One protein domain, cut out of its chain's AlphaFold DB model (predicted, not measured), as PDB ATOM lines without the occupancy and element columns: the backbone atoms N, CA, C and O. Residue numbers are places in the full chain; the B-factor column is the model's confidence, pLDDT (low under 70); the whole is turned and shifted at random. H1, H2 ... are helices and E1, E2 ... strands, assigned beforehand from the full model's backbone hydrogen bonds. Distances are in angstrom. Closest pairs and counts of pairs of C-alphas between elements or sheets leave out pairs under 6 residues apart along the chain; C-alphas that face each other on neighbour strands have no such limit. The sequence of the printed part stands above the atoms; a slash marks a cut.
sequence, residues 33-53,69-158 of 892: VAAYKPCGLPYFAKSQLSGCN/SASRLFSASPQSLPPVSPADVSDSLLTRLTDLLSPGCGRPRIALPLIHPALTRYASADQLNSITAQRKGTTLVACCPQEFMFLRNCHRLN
ATOM      1  N   VAL A  33      23.704  -1.417   4.461       84.20
ATOM      2  CA  VAL A  33      23.151  -0.555   3.413       84.20
ATOM      3  C   VAL A  33      23.046   0.866   3.941       84.20
ATOM      4  O   VAL A  33      22.284   1.135   4.869       84.20
ATOM      5  N   ALA A  34      23.779   1.790   3.326       84.78
ATOM      6  CA  ALA A  34      23.583   3.214   3.540       84.78
ATOM      7  C   ALA A  34      22.561   3.746   2.530       84.78
ATOM      8  O   ALA A  34      22.762   3.679   1.316       84.78
ATOM      9  N   ALA A  35      21.451   4.278   3.030       83.81
ATOM     10  CA  ALA A  35      20.419   4.905   2.219       83.81
ATOM     11  C   ALA A  35      20.328   6.392   2.559       83.81
ATOM     12  O   ALA A  35      20.269   6.771   3.728       83.81
ATOM     13  N   TYR A  36      20.279   7.240   1.538       82.49
ATOM     14  CA  TYR A  36      19.892   8.630   1.704       82.49
ATOM     15  C   TYR A  36      18.368   8.710   1.743       82.49
ATOM     16  O   TYR A  36      17.681   8.417   0.762       82.49
ATOM     17  N   LYS A  37      17.834   9.071   2.906       84.91
ATOM     18  CA  LYS A  37      16.401   9.146   3.145       84.91
ATOM     19  C   LYS A  37      15.871  10.551   2.833       84.91
ATOM     20  O   LYS A  37      16.324  11.511   3.465       84.91
ATOM     21  N   PRO A  38      14.859  10.683   1.957       74.93
ATOM     22  CA  PRO A  38      14.150  11.944   1.783       74.93
ATOM     23  C   PRO A  38      13.233  12.239   2.983       74.93
ATOM     24  O   PRO A  38      12.723  11.333   3.652       74.93
ATOM     25  N   CYS A  39      12.982  13.522   3.242       73.94
ATOM     26  CA  CYS A  39      11.981  13.945   4.220       73.94
ATOM     27  C   CYS A  39      10.560  13.573   3.759       73.94
ATOM     28  O   CYS A  39      10.220  13.700   2.582       73.94
ATOM     29  N   GLY A  40       9.725  13.142   4.704       70.39
ATOM     30  CA  GLY A  40       8.355  12.666   4.490       70.39
ATOM     31  C   GLY A  40       8.217  11.142   4.412       70.39
ATOM     32  O   GLY A  40       7.124  10.624   4.622       70.39
ATOM     33  N   LEU A  41       9.312  10.404   4.183       76.81
ATOM     34  CA  LEU A  41       9.305   8.937   4.202       76.81
ATOM     35  C   LEU A  41       9.413   8.435   5.652       76.81
ATOM     36  O   LEU A  41      10.419   8.727   6.288       76.81
ATOM     37  N   PRO A  42       8.459   7.680   6.214       83.22
ATOM     38  CA  PRO A  42       8.636   7.058   7.525       83.22
ATOM     39  C   PRO A  42       9.663   5.919   7.488       83.22
ATOM     40  O   PRO A  42       9.929   5.315   6.447       83.22
ATOM     41  N   TYR A  43      10.236   5.591   8.644       86.62
ATOM     42  CA  TYR A  43      11.155   4.463   8.781       86.62
ATOM     43  C   TYR A  43      10.446   3.109   8.669       86.62
ATOM     44  O   TYR A  43      10.881   2.244   7.903       86.62
ATOM     45  N   PHE A  44       9.347   2.937   9.407       86.34
ATOM     46  CA  PHE A  44       8.666   1.654   9.571       86.34
ATOM     47  C   PHE A  44       7.388   1.576   8.739       86.34
ATOM     48  O   PHE A  44       6.688   2.573   8.545       86.34
ATOM     49  N   ALA A  45       7.088   0.373   8.249       82.63
ATOM     50  CA  ALA A  45       5.836   0.081   7.557       82.63
ATOM     51  C   ALA A  45       4.660   0.022   8.548       82.63
ATOM     52  O   ALA A  45       4.846  -0.342   9.712       82.63
ATOM     53  N   LYS A  46       3.436   0.313   8.092       80.01
ATOM     54  CA  LYS A  46       2.225   0.237   8.930       80.01
ATOM     55  C   LYS A  46       2.025  -1.163   9.519       80.01
ATOM     56  O   LYS A  46       1.650  -1.273  10.683       80.01
ATOM     57  N   SER A  47       2.341  -2.226   8.773       80.04
ATOM     58  CA  SER A  47       2.261  -3.607   9.271       80.04
ATOM     59  C   SER A  47       3.218  -3.875  10.431       80.04
ATOM     60  O   SER A  47       2.976  -4.760  11.249       80.04
ATOM     61  N   GLN A  48       4.337  -3.149  10.492       81.51
ATOM     62  CA  GLN A  48       5.292  -3.287  11.587       81.51
ATOM     63  C   GLN A  48       4.810  -2.545  12.833       81.51
ATOM     64  O   GLN A  48       4.937  -3.066  13.938       81.51
ATOM     65  N   LEU A  49       4.212  -1.365  12.649       78.85
ATOM     66  CA  LEU A  49       3.604  -0.597  13.735       78.85
ATOM     67  C   LEU A  49       2.458  -1.379  14.387       78.85
ATOM     68  O   LEU A  49       2.433  -1.530  15.608       78.85
ATOM     69  N   SER A  50       1.563  -1.955  13.577       77.07
ATOM     70  CA  SER A  50       0.464  -2.783  14.084       77.07
ATOM     71  C   SER A  50       0.966  -4.048  14.782       77.07
ATOM     72  O   SER A  50       0.458  -4.392  15.845       77.07
ATOM     73  N   GLY A  51       2.007  -4.699  14.250       68.28
ATOM     74  CA  GLY A  51       2.617  -5.875  14.872       68.28
ATOM     75  C   GLY A  51       3.266  -5.595  16.233       68.28
ATOM     76  O   GLY A  51       3.230  -6.455  17.108       68.28
ATOM     77  N   CYS A  52       3.817  -4.397  16.458       68.53
ATOM     78  CA  CYS A  52       4.385  -4.025  17.759       68.53
ATOM     79  C   CYS A  52       3.325  -3.772  18.840       68.53
ATOM     80  O   CYS A  52       3.640  -3.921  20.022       68.53
ATOM     81  N   ASN A  53       2.096  -3.421  18.447       64.78
ATOM     82  CA  ASN A  53       0.980  -3.160  19.360       64.78
ATOM     83  C   ASN A  53       0.310  -4.436  19.895       64.78
ATOM     84  O   ASN A  53      -0.502  -4.343  20.811       64.78
ATOM     85  N   SER A  69       5.226   0.114  23.284       60.87
ATOM     86  CA  SER A  69       5.362  -0.669  22.039       60.87
ATOM     87  C   SER A  69       6.426  -0.129  21.070       60.87
ATOM     88  O   SER A  69       7.007  -0.885  20.296       60.87
ATOM     89  N   ALA A  70       6.727   1.172  21.142       62.89
ATOM     90  CA  ALA A  70       7.764   1.867  20.381       62.89
ATOM     91  C   ALA A  70       9.188   1.332  20.617       62.89
ATOM     92  O   ALA A  70       9.984   1.253  19.679       62.89
ATOM     93  N   SER A  71       9.517   0.918  21.844       68.30
ATOM     94  CA  SER A  71      10.847   0.392  22.189       68.30
ATOM     95  C   SER A  71      11.203  -0.875  21.397       68.30
ATOM     96  O   SER A  71      12.371  -1.109  21.069       68.30
ATOM     97  N   ARG A  72      10.186  -1.661  21.010       70.65
ATOM     98  CA  ARG A  72      10.330  -2.887  20.212       70.65
ATOM     99  C   ARG A  72      10.834  -2.597  18.796       70.65
ATOM    100  O   ARG A  72      11.640  -3.377  18.290       70.65
ATOM    101  N   LEU A  73      10.471  -1.458  18.197       72.32
ATOM    102  CA  LEU A  73      10.902  -1.066  16.843       72.32
ATOM    103  C   LEU A  73      12.427  -0.932  16.719       72.32
ATOM    104  O   LEU A  73      13.006  -1.224  15.675       72.32
ATOM    105  N   PHE A  74      13.083  -0.535  17.811       73.81
ATOM    106  CA  PHE A  74      14.532  -0.377  17.910       73.81
ATOM    107  C   PHE A  74      15.156  -1.428  18.827       73.81
ATOM    108  O   PHE A  74      16.223  -1.205  19.394       73.81
ATOM    109  N   SER A  75      14.538  -2.582  19.016       70.53
ATOM    110  CA  SER A  75      15.133  -3.631  19.843       70.53
ATOM    111  C   SER A  75      16.112  -4.500  19.040       70.53
ATOM    112  O   SER A  75      16.056  -4.585  17.813       70.53
ATOM    113  N   ALA A  76      17.075  -5.105  19.739       62.04
ATOM    114  CA  ALA A  76      18.069  -5.982  19.122       62.04
ATOM    115  C   ALA A  76      17.584  -7.418  18.919       62.04
ATOM    116  O   ALA A  76      18.124  -8.142  18.076       62.04
ATOM    117  N   SER A  77      16.562  -7.838  19.662       67.04
ATOM    118  CA  SER A  77      16.025  -9.183  19.556       67.04
ATOM    119  C   SER A  77      15.437  -9.422  18.154       67.04
ATOM    120  O   SER A  77      14.739  -8.582  17.597       67.04
ATOM    121  N   PRO A  78      15.720 -10.567  17.511       57.85
ATOM    122  CA  PRO A  78      15.122 -10.901  16.218       57.85
ATOM    123  C   PRO A  78      13.624 -11.207  16.293       57.85
ATOM    124  O   PRO A  78      12.948 -11.163  15.266       57.85
ATOM    125  N   GLN A  79      13.123 -11.531  17.486       57.17
ATOM    126  CA  GLN A  79      11.730 -11.908  17.730       57.17
ATOM    127  C   GLN A  79      10.792 -10.703  17.890       57.17
ATOM    128  O   GLN A  79       9.591 -10.849  17.720       57.17
ATOM    129  N   SER A  80      11.324  -9.520  18.186       62.91
ATOM    130  CA  SER A  80      10.547  -8.335  18.570       62.91
ATOM    131  C   SER A  80      10.186  -7.406  17.414       62.91
ATOM    132  O   SER A  80       9.215  -6.660  17.533       62.91
ATOM    133  N   LEU A  81      10.947  -7.422  16.310       67.45
ATOM    134  CA  LEU A  81      10.611  -6.644  15.118       67.45
ATOM    135  C   LEU A  81       9.767  -7.504  14.160       67.45
ATOM    136  O   LEU A  81      10.317  -8.426  13.534       67.45
ATOM    137  N   PRO A  82       8.463  -7.214  14.003       68.55
ATOM    138  CA  PRO A  82       7.633  -7.890  13.015       68.55
ATOM    139  C   PRO A  82       8.185  -7.665  11.593       68.55
ATOM    140  O   PRO A  82       8.641  -6.561  11.264       68.55
ATOM    141  N   PRO A  83       8.183  -8.702  10.731       72.46
ATOM    142  CA  PRO A  83       8.565  -8.542   9.334       72.46
ATOM    143  C   PRO A  83       7.566  -7.633   8.608       72.46
ATOM    144  O   PRO A  83       6.387  -7.581   8.960       72.46
ATOM    145  N   VAL A  84       8.033  -6.939   7.569       73.79
ATOM    146  CA  VAL A  84       7.139  -6.216   6.657       73.79
ATOM    147  C   VAL A  84       6.218  -7.238   5.991       73.79
ATOM    148  O   VAL A  84       6.690  -8.223   5.413       73.79
ATOM    149  N   SER A  85       4.905  -7.040   6.109       74.02
ATOM    150  CA  SER A  85       3.943  -7.908   5.438       74.02
ATOM    151  C   SER A  85       4.052  -7.695   3.927       74.02
ATOM    152  O   SER A  85       4.039  -6.546   3.485       74.02
ATOM    153  N   PRO A  86       4.091  -8.757   3.102       66.50
ATOM    154  CA  PRO A  86       4.096  -8.607   1.647       66.50
ATOM    155  C   PRO A  86       2.797  -7.982   1.107       66.50
ATOM    156  O   PRO A  86       2.766  -7.557  -0.046       66.50
ATOM    157  N   ALA A  87       1.730  -7.962   1.916       67.37
ATOM    158  CA  ALA A  87       0.456  -7.321   1.600       67.37
ATOM    159  C   ALA A  87       0.393  -5.851   2.046       67.37
ATOM    160  O   ALA A  87      -0.558  -5.156   1.703       67.37
ATOM    161  N   ASP A  88       1.375  -5.367   2.814       67.30
ATOM    162  CA  ASP A  88       1.412  -3.960   3.192       67.30
ATOM    163  C   ASP A  88       1.581  -3.111   1.919       67.30
ATOM    164  O   ASP A  88       2.389  -3.452   1.049       67.30
ATOM    165  N   VAL A  89       0.872  -1.984   1.818       66.50
ATOM    166  CA  VAL A  89       0.984  -0.988   0.727       66.50
ATOM    167  C   VAL A  89       1.640   0.321   1.216       66.50
ATOM    168  O   VAL A  89       1.970   1.193   0.417       66.50
ATOM    169  N   SER A  90       1.915   0.455   2.519       69.13
ATOM    170  CA  SER A  90       2.519   1.652   3.116       69.13
ATOM    171  C   SER A  90       3.938   1.951   2.622       69.13
ATOM    172  O   SER A  90       4.839   1.112   2.683       69.13
ATOM    173  N   ASP A  91       4.151   3.177   2.146       71.99
ATOM    174  CA  ASP A  91       5.457   3.667   1.702       71.99
ATOM    175  C   ASP A  91       6.351   3.964   2.922       71.99
ATOM    176  O   ASP A  91       6.085   4.896   3.679       71.99
ATOM    177  N   SER A  92       7.384   3.146   3.147       80.61
ATOM    178  CA  SER A  92       8.355   3.314   4.236       80.61
ATOM    179  C   SER A  92       9.757   2.905   3.795       80.61
ATOM    180  O   SER A  92       9.914   2.087   2.884       80.61
ATOM    181  N   LEU A  93      10.784   3.444   4.458       83.07
ATOM    182  CA  LEU A  93      12.187   3.148   4.157       83.07
ATOM    183  C   LEU A  93      12.464   1.644   4.203       83.07
ATOM    184  O   LEU A  93      13.042   1.099   3.265       83.07
ATOM    185  N   LEU A  94      12.031   0.969   5.272       84.26
ATOM    186  CA  LEU A  94      12.249  -0.468   5.409       84.26
ATOM    187  C   LEU A  94      11.512  -1.262   4.336       84.26
ATOM    188  O   LEU A  94      12.084  -2.228   3.846       84.26
ATOM    189  N   THR A  95      10.311  -0.842   3.920       80.67
ATOM    190  CA  THR A  95       9.612  -1.547   2.837       80.67
ATOM    191  C   THR A  95      10.325  -1.386   1.497       80.67
ATOM    192  O   THR A  95      10.541  -2.369   0.790       80.67
ATOM    193  N   ARG A  96      10.767  -0.164   1.163       78.93
ATOM    194  CA  ARG A  96      11.557   0.082  -0.055       78.93
ATOM    195  C   ARG A  96      12.848  -0.734  -0.049       78.93
ATOM    196  O   ARG A  96      13.207  -1.328  -1.057       78.93
ATOM    197  N   LEU A  97      13.527  -0.819   1.094       79.03
ATOM    198  CA  LEU A  97      14.740  -1.622   1.224       79.03
ATOM    199  C   LEU A  97      14.464  -3.124   1.150       79.03
ATOM    200  O   LEU A  97      15.233  -3.827   0.507       79.03
ATOM    201  N   THR A  98      13.376  -3.635   1.738       76.13
ATOM    202  CA  THR A  98      13.012  -5.053   1.574       76.13
ATOM    203  C   THR A  98      12.719  -5.414   0.122       76.13
ATOM    204  O   THR A  98      13.042  -6.528  -0.279       76.13
ATOM    205  N   ASP A  99      12.159  -4.486  -0.661       74.31
ATOM    206  CA  ASP A  99      11.897  -4.687  -2.090       74.31
ATOM    207  C   ASP A  99      13.185  -4.629  -2.936       74.31
ATOM    208  O   ASP A  99      13.299  -5.339  -3.936       74.31
ATOM    209  N   LEU A 100      14.162  -3.801  -2.541       73.44
ATOM    210  CA  LEU A 100      15.452  -3.651  -3.233       73.44
ATOM    211  C   LEU A 100      16.475  -4.743  -2.874       73.44
ATOM    212  O   LEU A 100      17.362  -5.048  -3.674       73.44
ATOM    213  N   LEU A 101      16.395  -5.317  -1.671       73.29
ATOM    214  CA  LEU A 101      17.329  -6.333  -1.188       73.29
ATOM    215  C   LEU A 101      17.078  -7.703  -1.832       73.29
ATOM    216  O   LEU A 101      15.947  -8.114  -2.089       73.29
ATOM    217  N   SER A 102      18.156  -8.462  -2.045       72.09
ATOM    218  CA  SER A 102      18.044  -9.830  -2.557       72.09
ATOM    219  C   SER A 102      17.391 -10.763  -1.523       72.09
ATOM    220  O   SER A 102      17.635 -10.630  -0.317       72.09
ATOM    221  N   PRO A 103      16.599 -11.762  -1.959       67.24
ATOM    222  CA  PRO A 103      16.030 -12.747  -1.046       67.24
ATOM    223  C   PRO A 103      17.154 -13.490  -0.309       67.24
ATOM    224  O   PRO A 103      18.016 -14.101  -0.933       67.24
ATOM    225  N   GLY A 104      17.140 -13.429   1.027       68.90
ATOM    226  CA  GLY A 104      18.156 -14.042   1.893       68.90
ATOM    227  C   GLY A 104      19.129 -13.065   2.563       68.90
ATOM    228  O   GLY A 104      19.860 -13.493   3.451       68.90
ATOM    229  N   CYS A 105      19.103 -11.766   2.233       68.07
ATOM    230  CA  CYS A 105      19.956 -10.749   2.872       68.07
ATOM    231  C   CYS A 105      19.687 -10.526   4.374       68.07
ATOM    232  O   CYS A 105      20.432  -9.796   5.010       68.07
ATOM    233  N   GLY A 106      18.660 -11.152   4.954       72.93
ATOM    234  CA  GLY A 106      18.244 -10.936   6.339       72.93
ATOM    235  C   GLY A 106      17.082  -9.948   6.451       72.93
ATOM    236  O   GLY A 106      16.472  -9.569   5.452       72.93
ATOM    237  N   ARG A 107      16.720  -9.583   7.685       78.56
ATOM    238  CA  ARG A 107      15.663  -8.594   7.950       78.56
ATOM    239  C   ARG A 107      16.331  -7.227   8.126       78.56
ATOM    240  O   ARG A 107      17.069  -7.097   9.102       78.56
ATOM    241  N   PRO A 108      16.086  -6.232   7.251       81.12
ATOM    242  CA  PRO A 108      16.701  -4.917   7.388       81.12
ATOM    243  C   PRO A 108      16.247  -4.237   8.684       81.12
ATOM    244  O   PRO A 108      15.062  -4.249   9.026       81.12
ATOM    245  N   ARG A 109      17.198  -3.648   9.411       83.91
ATOM    246  CA  ARG A 109      16.975  -2.914  10.662       83.91
ATOM    247  C   ARG A 109      17.704  -1.586  10.631       83.91
ATOM    248  O   ARG A 109      18.862  -1.521  10.233       83.91
ATOM    249  N   ILE A 110      17.054  -0.539  11.122       85.86
ATOM    250  CA  ILE A 110      17.675   0.783  11.229       85.86
ATOM    251  C   ILE A 110      18.708   0.753  12.353       85.86
ATOM    252  O   ILE A 110      18.364   0.532  13.518       85.86
ATOM    253  N   ALA A 111      19.972   0.952  11.990       83.78
ATOM    254  CA  ALA A 111      21.084   0.991  12.925       83.78
ATOM    255  C   ALA A 111      21.350   2.424  13.407       83.78
ATOM    256  O   ALA A 111      21.394   2.648  14.615       83.78
ATOM    257  N   LEU A 112      21.490   3.385  12.483       84.20
ATOM    258  CA  LEU A 112      21.844   4.787  12.759       84.20
ATOM    259  C   LEU A 112      21.142   5.731  11.751       84.20
ATOM    260  O   LEU A 112      20.897   5.302  10.623       84.20
ATOM    261  N   PRO A 113      20.843   7.001  12.095       78.48
ATOM    262  CA  PRO A 113      20.999   7.627  13.410       78.48
ATOM    263  C   PRO A 113      19.935   7.144  14.405       78.48
ATOM    264  O   PRO A 113      18.782   6.890  14.040       78.48
ATOM    265  N   LEU A 114      20.312   7.036  15.681       76.61
ATOM    266  CA  LEU A 114      19.387   6.627  16.738       76.61
ATOM    267  C   LEU A 114      18.388   7.742  17.085       76.61
ATOM    268  O   LEU A 114      18.554   8.920  16.757       76.61
ATOM    269  N   ILE A 115      17.281   7.351  17.710       78.14
ATOM    270  CA  ILE A 115      16.313   8.291  18.278       78.14
ATOM    271  C   ILE A 115      16.677   8.523  19.742       78.14
ATOM    272  O   ILE A 115      17.190   7.617  20.403       78.14
ATOM    273  N   HIS A 116      16.400   9.728  20.249       73.29
ATOM    274  CA  HIS A 116      16.566  10.027  21.664       73.29
ATOM    275  C   HIS A 116      15.856   8.958  22.526       73.29
ATOM    276  O   HIS A 116      14.676   8.665  22.295       73.29
ATOM    277  N   PRO A 117      16.530   8.373  23.535       68.53
ATOM    278  CA  PRO A 117      15.993   7.244  24.293       68.53
ATOM    279  C   PRO A 117      14.680   7.572  25.013       68.53
ATOM    280  O   PRO A 117      13.835   6.689  25.153       68.53
ATOM    281  N   ALA A 118      14.453   8.827  25.420       65.24
ATOM    282  CA  ALA A 118      13.176   9.223  26.018       65.24
ATOM    283  C   ALA A 118      11.999   9.074  25.035       65.24
ATOM    284  O   ALA A 118      10.957   8.554  25.420       65.24
ATOM    285  N   LEU A 119      12.177   9.420  23.754       67.97
ATOM    286  CA  LEU A 119      11.117   9.257  22.751       67.97
ATOM    287  C   LEU A 119      10.781   7.777  22.553       67.97
ATOM    288  O   LEU A 119       9.617   7.413  22.489       67.97
ATOM    289  N   THR A 120      11.785   6.896  22.551       70.95
ATOM    290  CA  THR A 120      11.540   5.447  22.423       70.95
ATOM    291  C   THR A 120      10.838   4.822  23.631       70.95
ATOM    292  O   THR A 120      10.259   3.746  23.501       70.95
ATOM    293  N   ARG A 121      10.905   5.470  24.804       69.18
ATOM    294  CA  ARG A 121      10.280   4.995  26.048       69.18
ATOM    295  C   ARG A 121       8.852   5.510  26.216       69.18
ATOM    296  O   ARG A 121       8.002   4.738  26.643       69.18
ATOM    297  N   TYR A 122       8.610   6.780  25.887       66.94
ATOM    298  CA  TYR A 122       7.353   7.469  26.199       66.94
ATOM    299  C   TYR A 122       6.446   7.724  24.988       66.94
ATOM    300  O   TYR A 122       5.246   7.903  25.178       66.94
ATOM    301  N   ALA A 123       6.971   7.744  23.757       72.81
ATOM    302  CA  ALA A 123       6.151   7.976  22.567       72.81
ATOM    303  C   ALA A 123       5.470   6.687  22.085       72.81
ATOM    304  O   ALA A 123       6.003   5.583  22.234       72.81
ATOM    305  N   SER A 124       4.304   6.825  21.451       76.61
ATOM    306  CA  SER A 124       3.669   5.709  20.747       76.61
ATOM    307  C   SER A 124       4.454   5.330  19.483       76.61
ATOM    308  O   SER A 124       5.227   6.126  18.949       76.61
ATOM    309  N   ALA A 125       4.256   4.109  18.974       76.60
ATOM    310  CA  ALA A 125       4.912   3.654  17.744       76.60
ATOM    311  C   ALA A 125       4.580   4.557  16.538       76.60
ATOM    312  O   ALA A 125       5.462   4.865  15.737       76.60
ATOM    313  N   ASP A 126       3.338   5.041  16.450       77.96
ATOM    314  CA  ASP A 126       2.884   5.929  15.375       77.96
ATOM    315  C   ASP A 126       3.482   7.338  15.492       77.96
ATOM    316  O   ASP A 126       3.951   7.886  14.494       77.96
ATOM    317  N   GLN A 127       3.545   7.897  16.708       78.63
ATOM    318  CA  GLN A 127       4.218   9.176  16.978       78.63
ATOM    319  C   GLN A 127       5.717   9.094  16.680       78.63
ATOM    320  O   GLN A 127       6.312  10.000  16.107       78.63
ATOM    321  N   LEU A 128       6.353   7.977  17.028       78.81
ATOM    322  CA  LEU A 128       7.755   7.762  16.706       78.81
ATOM    323  C   LEU A 128       7.961   7.709  15.188       78.81
ATOM    324  O   LEU A 128       8.908   8.299  14.670       78.81
ATOM    325  N   ASN A 129       7.064   7.039  14.463       83.32
ATOM    326  CA  ASN A 129       7.156   6.945  13.013       83.32
ATOM    327  C   ASN A 129       6.914   8.307  12.336       83.32
ATOM    328  O   ASN A 129       7.619   8.626  11.377       83.32
ATOM    329  N   SER A 130       6.009   9.146  12.860       79.06
ATOM    330  CA  SER A 130       5.805  10.515  12.363       79.06
ATOM    331  C   SER A 130       7.039  11.396  12.583       79.06
ATOM    332  O   SER A 130       7.467  12.071  11.648       79.06
ATOM    333  N   ILE A 131       7.693  11.308  13.747       77.65
ATOM    334  CA  ILE A 131       8.965  12.001  14.019       77.65
ATOM    335  C   ILE A 131      10.051  11.524  13.048       77.65
ATOM    336  O   ILE A 131      10.759  12.329  12.441       77.65
ATOM    337  N   THR A 132      10.170  10.209  12.828       82.31
ATOM    338  CA  THR A 132      11.169   9.682  11.884       82.31
ATOM    339  C   THR A 132      10.908  10.104  10.447       82.31
ATOM    340  O   THR A 132      11.862  10.237   9.680       82.31
ATOM    341  N   ALA A 133       9.653  10.364  10.074       78.56
ATOM    342  CA  ALA A 133       9.315  10.850   8.747       78.56
ATOM    343  C   ALA A 133       9.889  12.249   8.482       78.56
ATOM    344  O   ALA A 133      10.324  12.517   7.363       78.56
ATOM    345  N   GLN A 134       9.993  13.098   9.509       77.41
ATOM    346  CA  GLN A 134      10.575  14.440   9.392       77.41
ATOM    347  C   GLN A 134      12.092  14.422   9.144       77.41
ATOM    348  O   GLN A 134      12.634  15.382   8.599       77.41
ATOM    349  N   ARG A 135      12.782  13.334   9.515       80.76
ATOM    350  CA  ARG A 135      14.237  13.205   9.345       80.76
ATOM    351  C   ARG A 135      14.636  13.149   7.872       80.76
ATOM    352  O   ARG A 135      14.047  12.390   7.096       80.76
ATOM    353  N   LYS A 136      15.688  13.883   7.516       82.05
ATOM    354  CA  LYS A 136      16.333  13.847   6.199       82.05
ATOM    355  C   LYS A 136      17.790  13.407   6.343       82.05
ATOM    356  O   LYS A 136      18.446  13.753   7.326       82.05
ATOM    357  N   GLY A 137      18.293  12.669   5.359       83.84
ATOM    358  CA  GLY A 137      19.721  12.396   5.222       83.84
ATOM    359  C   GLY A 137      20.110  10.925   5.355       83.84
ATOM    360  O   GLY A 137      19.299  10.013   5.174       83.84
ATOM    361  N   THR A 138      21.385  10.688   5.634       85.34
ATOM    362  CA  THR A 138      22.001   9.363   5.645       85.34
ATOM    363  C   THR A 138      21.483   8.495   6.779       85.34
ATOM    364  O   THR A 138      21.642   8.817   7.954       85.34
ATOM    365  N   THR A 139      20.888   7.361   6.417       88.60
ATOM    366  CA  THR A 139      20.413   6.331   7.340       88.60
ATOM    367  C   THR A 139      21.146   5.026   7.048       88.60
ATOM    368  O   THR A 139      21.166   4.551   5.912       88.60
ATOM    369  N   LEU A 140      21.734   4.432   8.083       88.37
ATOM    370  CA  LEU A 140      22.419   3.148   8.011       88.37
ATOM    371  C   LEU A 140      21.460   2.029   8.409       88.37
ATOM    372  O   LEU A 140      20.889   2.034   9.506       88.37
ATOM    373  N   VAL A 141      21.300   1.059   7.515       87.71
ATOM    374  CA  VAL A 141      20.414  -0.089   7.681       87.71
ATOM    375  C   VAL A 141      21.241  -1.365   7.655       87.71
ATOM    376  O   VAL A 141      21.844  -1.722   6.646       87.71
ATOM    377  N   ALA A 142      21.261  -2.059   8.787       87.04
ATOM    378  CA  ALA A 142      21.942  -3.334   8.933       87.04
ATOM    379  C   ALA A 142      20.995  -4.470   8.537       87.04
ATOM    380  O   ALA A 142      19.868  -4.558   9.036       87.04
ATOM    381  N   CYS A 143      21.453  -5.351   7.652       82.19
ATOM    382  CA  CYS A 143      20.668  -6.505   7.214       82.19
ATOM    383  C   CYS A 143      20.922  -7.744   8.091       82.19
ATOM    384  O   CYS A 143      20.048  -8.610   8.208       82.19
ATOM    385  N   CYS A 144      22.072  -7.791   8.780       80.92
ATOM    386  CA  CYS A 144      22.392  -8.821   9.761       80.92
ATOM    387  C   CYS A 144      22.337  -8.315  11.218       80.92
ATOM    388  O   CYS A 144      22.633  -7.149  11.501       80.92
ATOM    389  N   PRO A 145      21.991  -9.192  12.183       81.66
ATOM    390  CA  PRO A 145      22.033  -8.855  13.606       81.66
ATOM    391  C   PRO A 145      23.435  -8.498  14.123       81.66
ATOM    392  O   PRO A 145      23.541  -7.711  15.058       81.66
ATOM    393  N   GLN A 146      24.498  -9.063  13.543       83.06
ATOM    394  CA  GLN A 146      25.879  -8.847  13.984       83.06
ATOM    395  C   GLN A 146      26.337  -7.408  13.718       83.06
ATOM    396  O   GLN A 146      26.725  -6.721  14.658       83.06
ATOM    397  N   GLU A 147      26.216  -6.921  12.478       83.50
ATOM    398  CA  GLU A 147      26.524  -5.525  12.122       83.50
ATOM    399  C   GLU A 147      25.648  -4.548  12.902       83.50
ATOM    400  O   GLU A 147      26.119  -3.525  13.394       83.50
ATOM    401  N   PHE A 148      24.369  -4.887  13.074       86.45
ATOM    402  CA  PHE A 148      23.454  -4.086  13.872       86.45
ATOM    403  C   PHE A 148      23.943  -3.923  15.319       86.45
ATOM    404  O   PHE A 148      23.933  -2.815  15.856       86.45
ATOM    405  N   MET A 149      24.388  -5.012  15.955       87.24
ATOM    406  CA  MET A 149      24.944  -4.969  17.309       87.24
ATOM    407  C   MET A 149      26.289  -4.246  17.355       87.24
ATOM    408  O   MET A 149      26.511  -3.453  18.267       87.24
ATOM    409  N   PHE A 150      27.152  -4.454  16.361       88.85
ATOM    410  CA  PHE A 150      28.436  -3.766  16.249       88.85
ATOM    411  C   PHE A 150      28.262  -2.244  16.170       88.85
ATOM    412  O   PHE A 150      28.847  -1.519  16.973       88.85
ATOM    413  N   LEU A 151      27.391  -1.751  15.283       88.62
ATOM    414  CA  LEU A 151      27.110  -0.317  15.146       88.62
ATOM    415  C   LEU A 151      26.501   0.275  16.420       88.62
ATOM    416  O   LEU A 151      26.857   1.381  16.824       88.62
ATOM    417  N   ARG A 152      25.628  -0.473  17.103       87.42
ATOM    418  CA  ARG A 152      25.086  -0.057  18.406       87.42
ATOM    419  C   ARG A 152      26.146   0.031  19.483       87.42
ATOM    420  O   ARG A 152      26.120   0.964  20.276       87.42
ATOM    421  N   ASN A 153      27.065  -0.921  19.515       89.42
ATOM    422  CA  ASN A 153      28.173  -0.917  20.453       89.42
ATOM    423  C   ASN A 153      29.130   0.250  20.173       89.42
ATOM    424  O   ASN A 153      29.488   0.969  21.101       89.42
ATOM    425  N   CYS A 154      29.446   0.519  18.903       89.58
ATOM    426  CA  CYS A 154      30.219   1.696  18.500       89.58
ATOM    427  C   CYS A 154      29.533   2.997  18.932       89.58
ATOM    428  O   CYS A 154      30.182   3.892  19.470       89.58
ATOM    429  N   HIS A 155      28.213   3.088  18.753       88.21
ATOM    430  CA  HIS A 155      27.441   4.236  19.215       88.21
ATOM    431  C   HIS A 155      27.465   4.376  20.741       88.21
ATOM    432  O   HIS A 155      27.661   5.473  21.245       88.21
ATOM    433  N   ARG A 156      27.302   3.280  21.497       85.19
ATOM    434  CA  ARG A 156      27.368   3.287  22.973       85.19
ATOM    435  C   ARG A 156      28.728   3.742  23.502       85.19
ATOM    436  O   ARG A 156      28.783   4.346  24.564       85.19
ATOM    437  N   LEU A 157      29.799   3.471  22.761       86.17
ATOM    438  CA  LEU A 157      31.144   3.948  23.074       86.17
ATOM    439  C   LEU A 157      31.391   5.409  22.635       86.17
ATOM    440  O   LEU A 157      32.468   5.940  22.896       86.17
ATOM    441  N   ASN A 158      30.427   6.076  21.986       86.50
ATOM    442  CA  ASN A 158      30.572   7.356  21.272       86.50
ATOM    443  C   ASN A 158      31.722   7.348  20.245       86.50
ATOM    444  O   ASN A 158      32.446   8.334  20.107       86.50
TER     445      ASN A 158
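What this domain is: This is residues 33 to 53 and 69 to 158 of the 892 residues of the protein "CCHC-type domain-containing protein" of Trypanosoma brucei brucei (strain 927/4 GUTat10.1) (UniProt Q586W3). A small three-stranded sheet has the longest helix, H6, on one face along its edge strand E2, while H3 only grazes the sheet; away from H6, the short helices H1, H2, H4 and H5 gather in a loose group that is not on the sheet. The long loop of residues 74 to 92 runs from that group to H3. The 111 printed residues hold six named helices and three named strands, in the order E1 H1 H2 H3 E2 H4 H5 E3 H6; the sheet's order is E1, E3, E2, antiparallel throughout, and the class is mixed. The whole is compact, with a radius of gyration of the C-alphas of 12.9 A and spans of 39 by 31 by 28 A.

How they stand to each other: Begin at the inner strand E3, residues 136 to 142. On one side is E1, residues 33 to 37, antiparallel at 158 degrees, with N 35 and O 139 2.9 A apart, within hydrogen-bond range. On the other side is E2, residues 109 to 112, antiparallel at 125 degrees, with N 140 and O 112 2.8 A apart, also within range. Look next at H6, residues 145 to 156, which makes two layers with the sheet, a helix on one face. Its height over the sheet is 9.1 A; it lies over E2 and, with 3 C-alphas, only just over E3, and runs along the strands, at 24 degrees to E2 on the local plane. Its closest C-alphas to E2 are those of Phe 148 and Ala 111, 5.7 A apart. H3, residues 93 to 100, only grazes the sheet, with residues 93 to 97. The hub H2, residues 70 to 73, is not on the sheet and touches H4, residues 117 to 122, at the closest C-alphas of Ser 71 and Thr 120, 5.1 A apart. H2 also touches H1, residues 46 to 52, at the closest C-alphas of Arg 72 and Cys 52, 6.5 A. H5, residues 125 to 134, only just touches H2 and H1, with 3 pairs of C-alphas within 8 A each; the closest are Ala 125 and Ala 70, 4.3 A, and Ala 125 and Leu 49, 6.0 A. In H1, H3, H4, H5 and H6 every O i to N i+4 pair is within hydrogen-bond range; H2 is too short for one.

Where its parts are: Find C-alpha 33 at (23.151, -0.555, 3.413), where E1 begins. E3 runs 18.3 A from C-alpha 136 at (16.333, 13.847, 6.199). H5 is 14.8 A long, and H6, 16.2 A, ends at C-alpha 156, (27.368, 3.287, 22.973).

The domain as a whole: The C-alphas farthest apart, of Ala 87 and Leu 157, are 39.1 A apart. Residues 54 to 68 are not printed; C-alphas 53 and 69 are 5.7 A apart across the cut. The link from H2 to H3 is long. The mean pLDDT of the printed part is 77.0; 26 residues are under 70, among them residues 76 to 82 and 86 to 90.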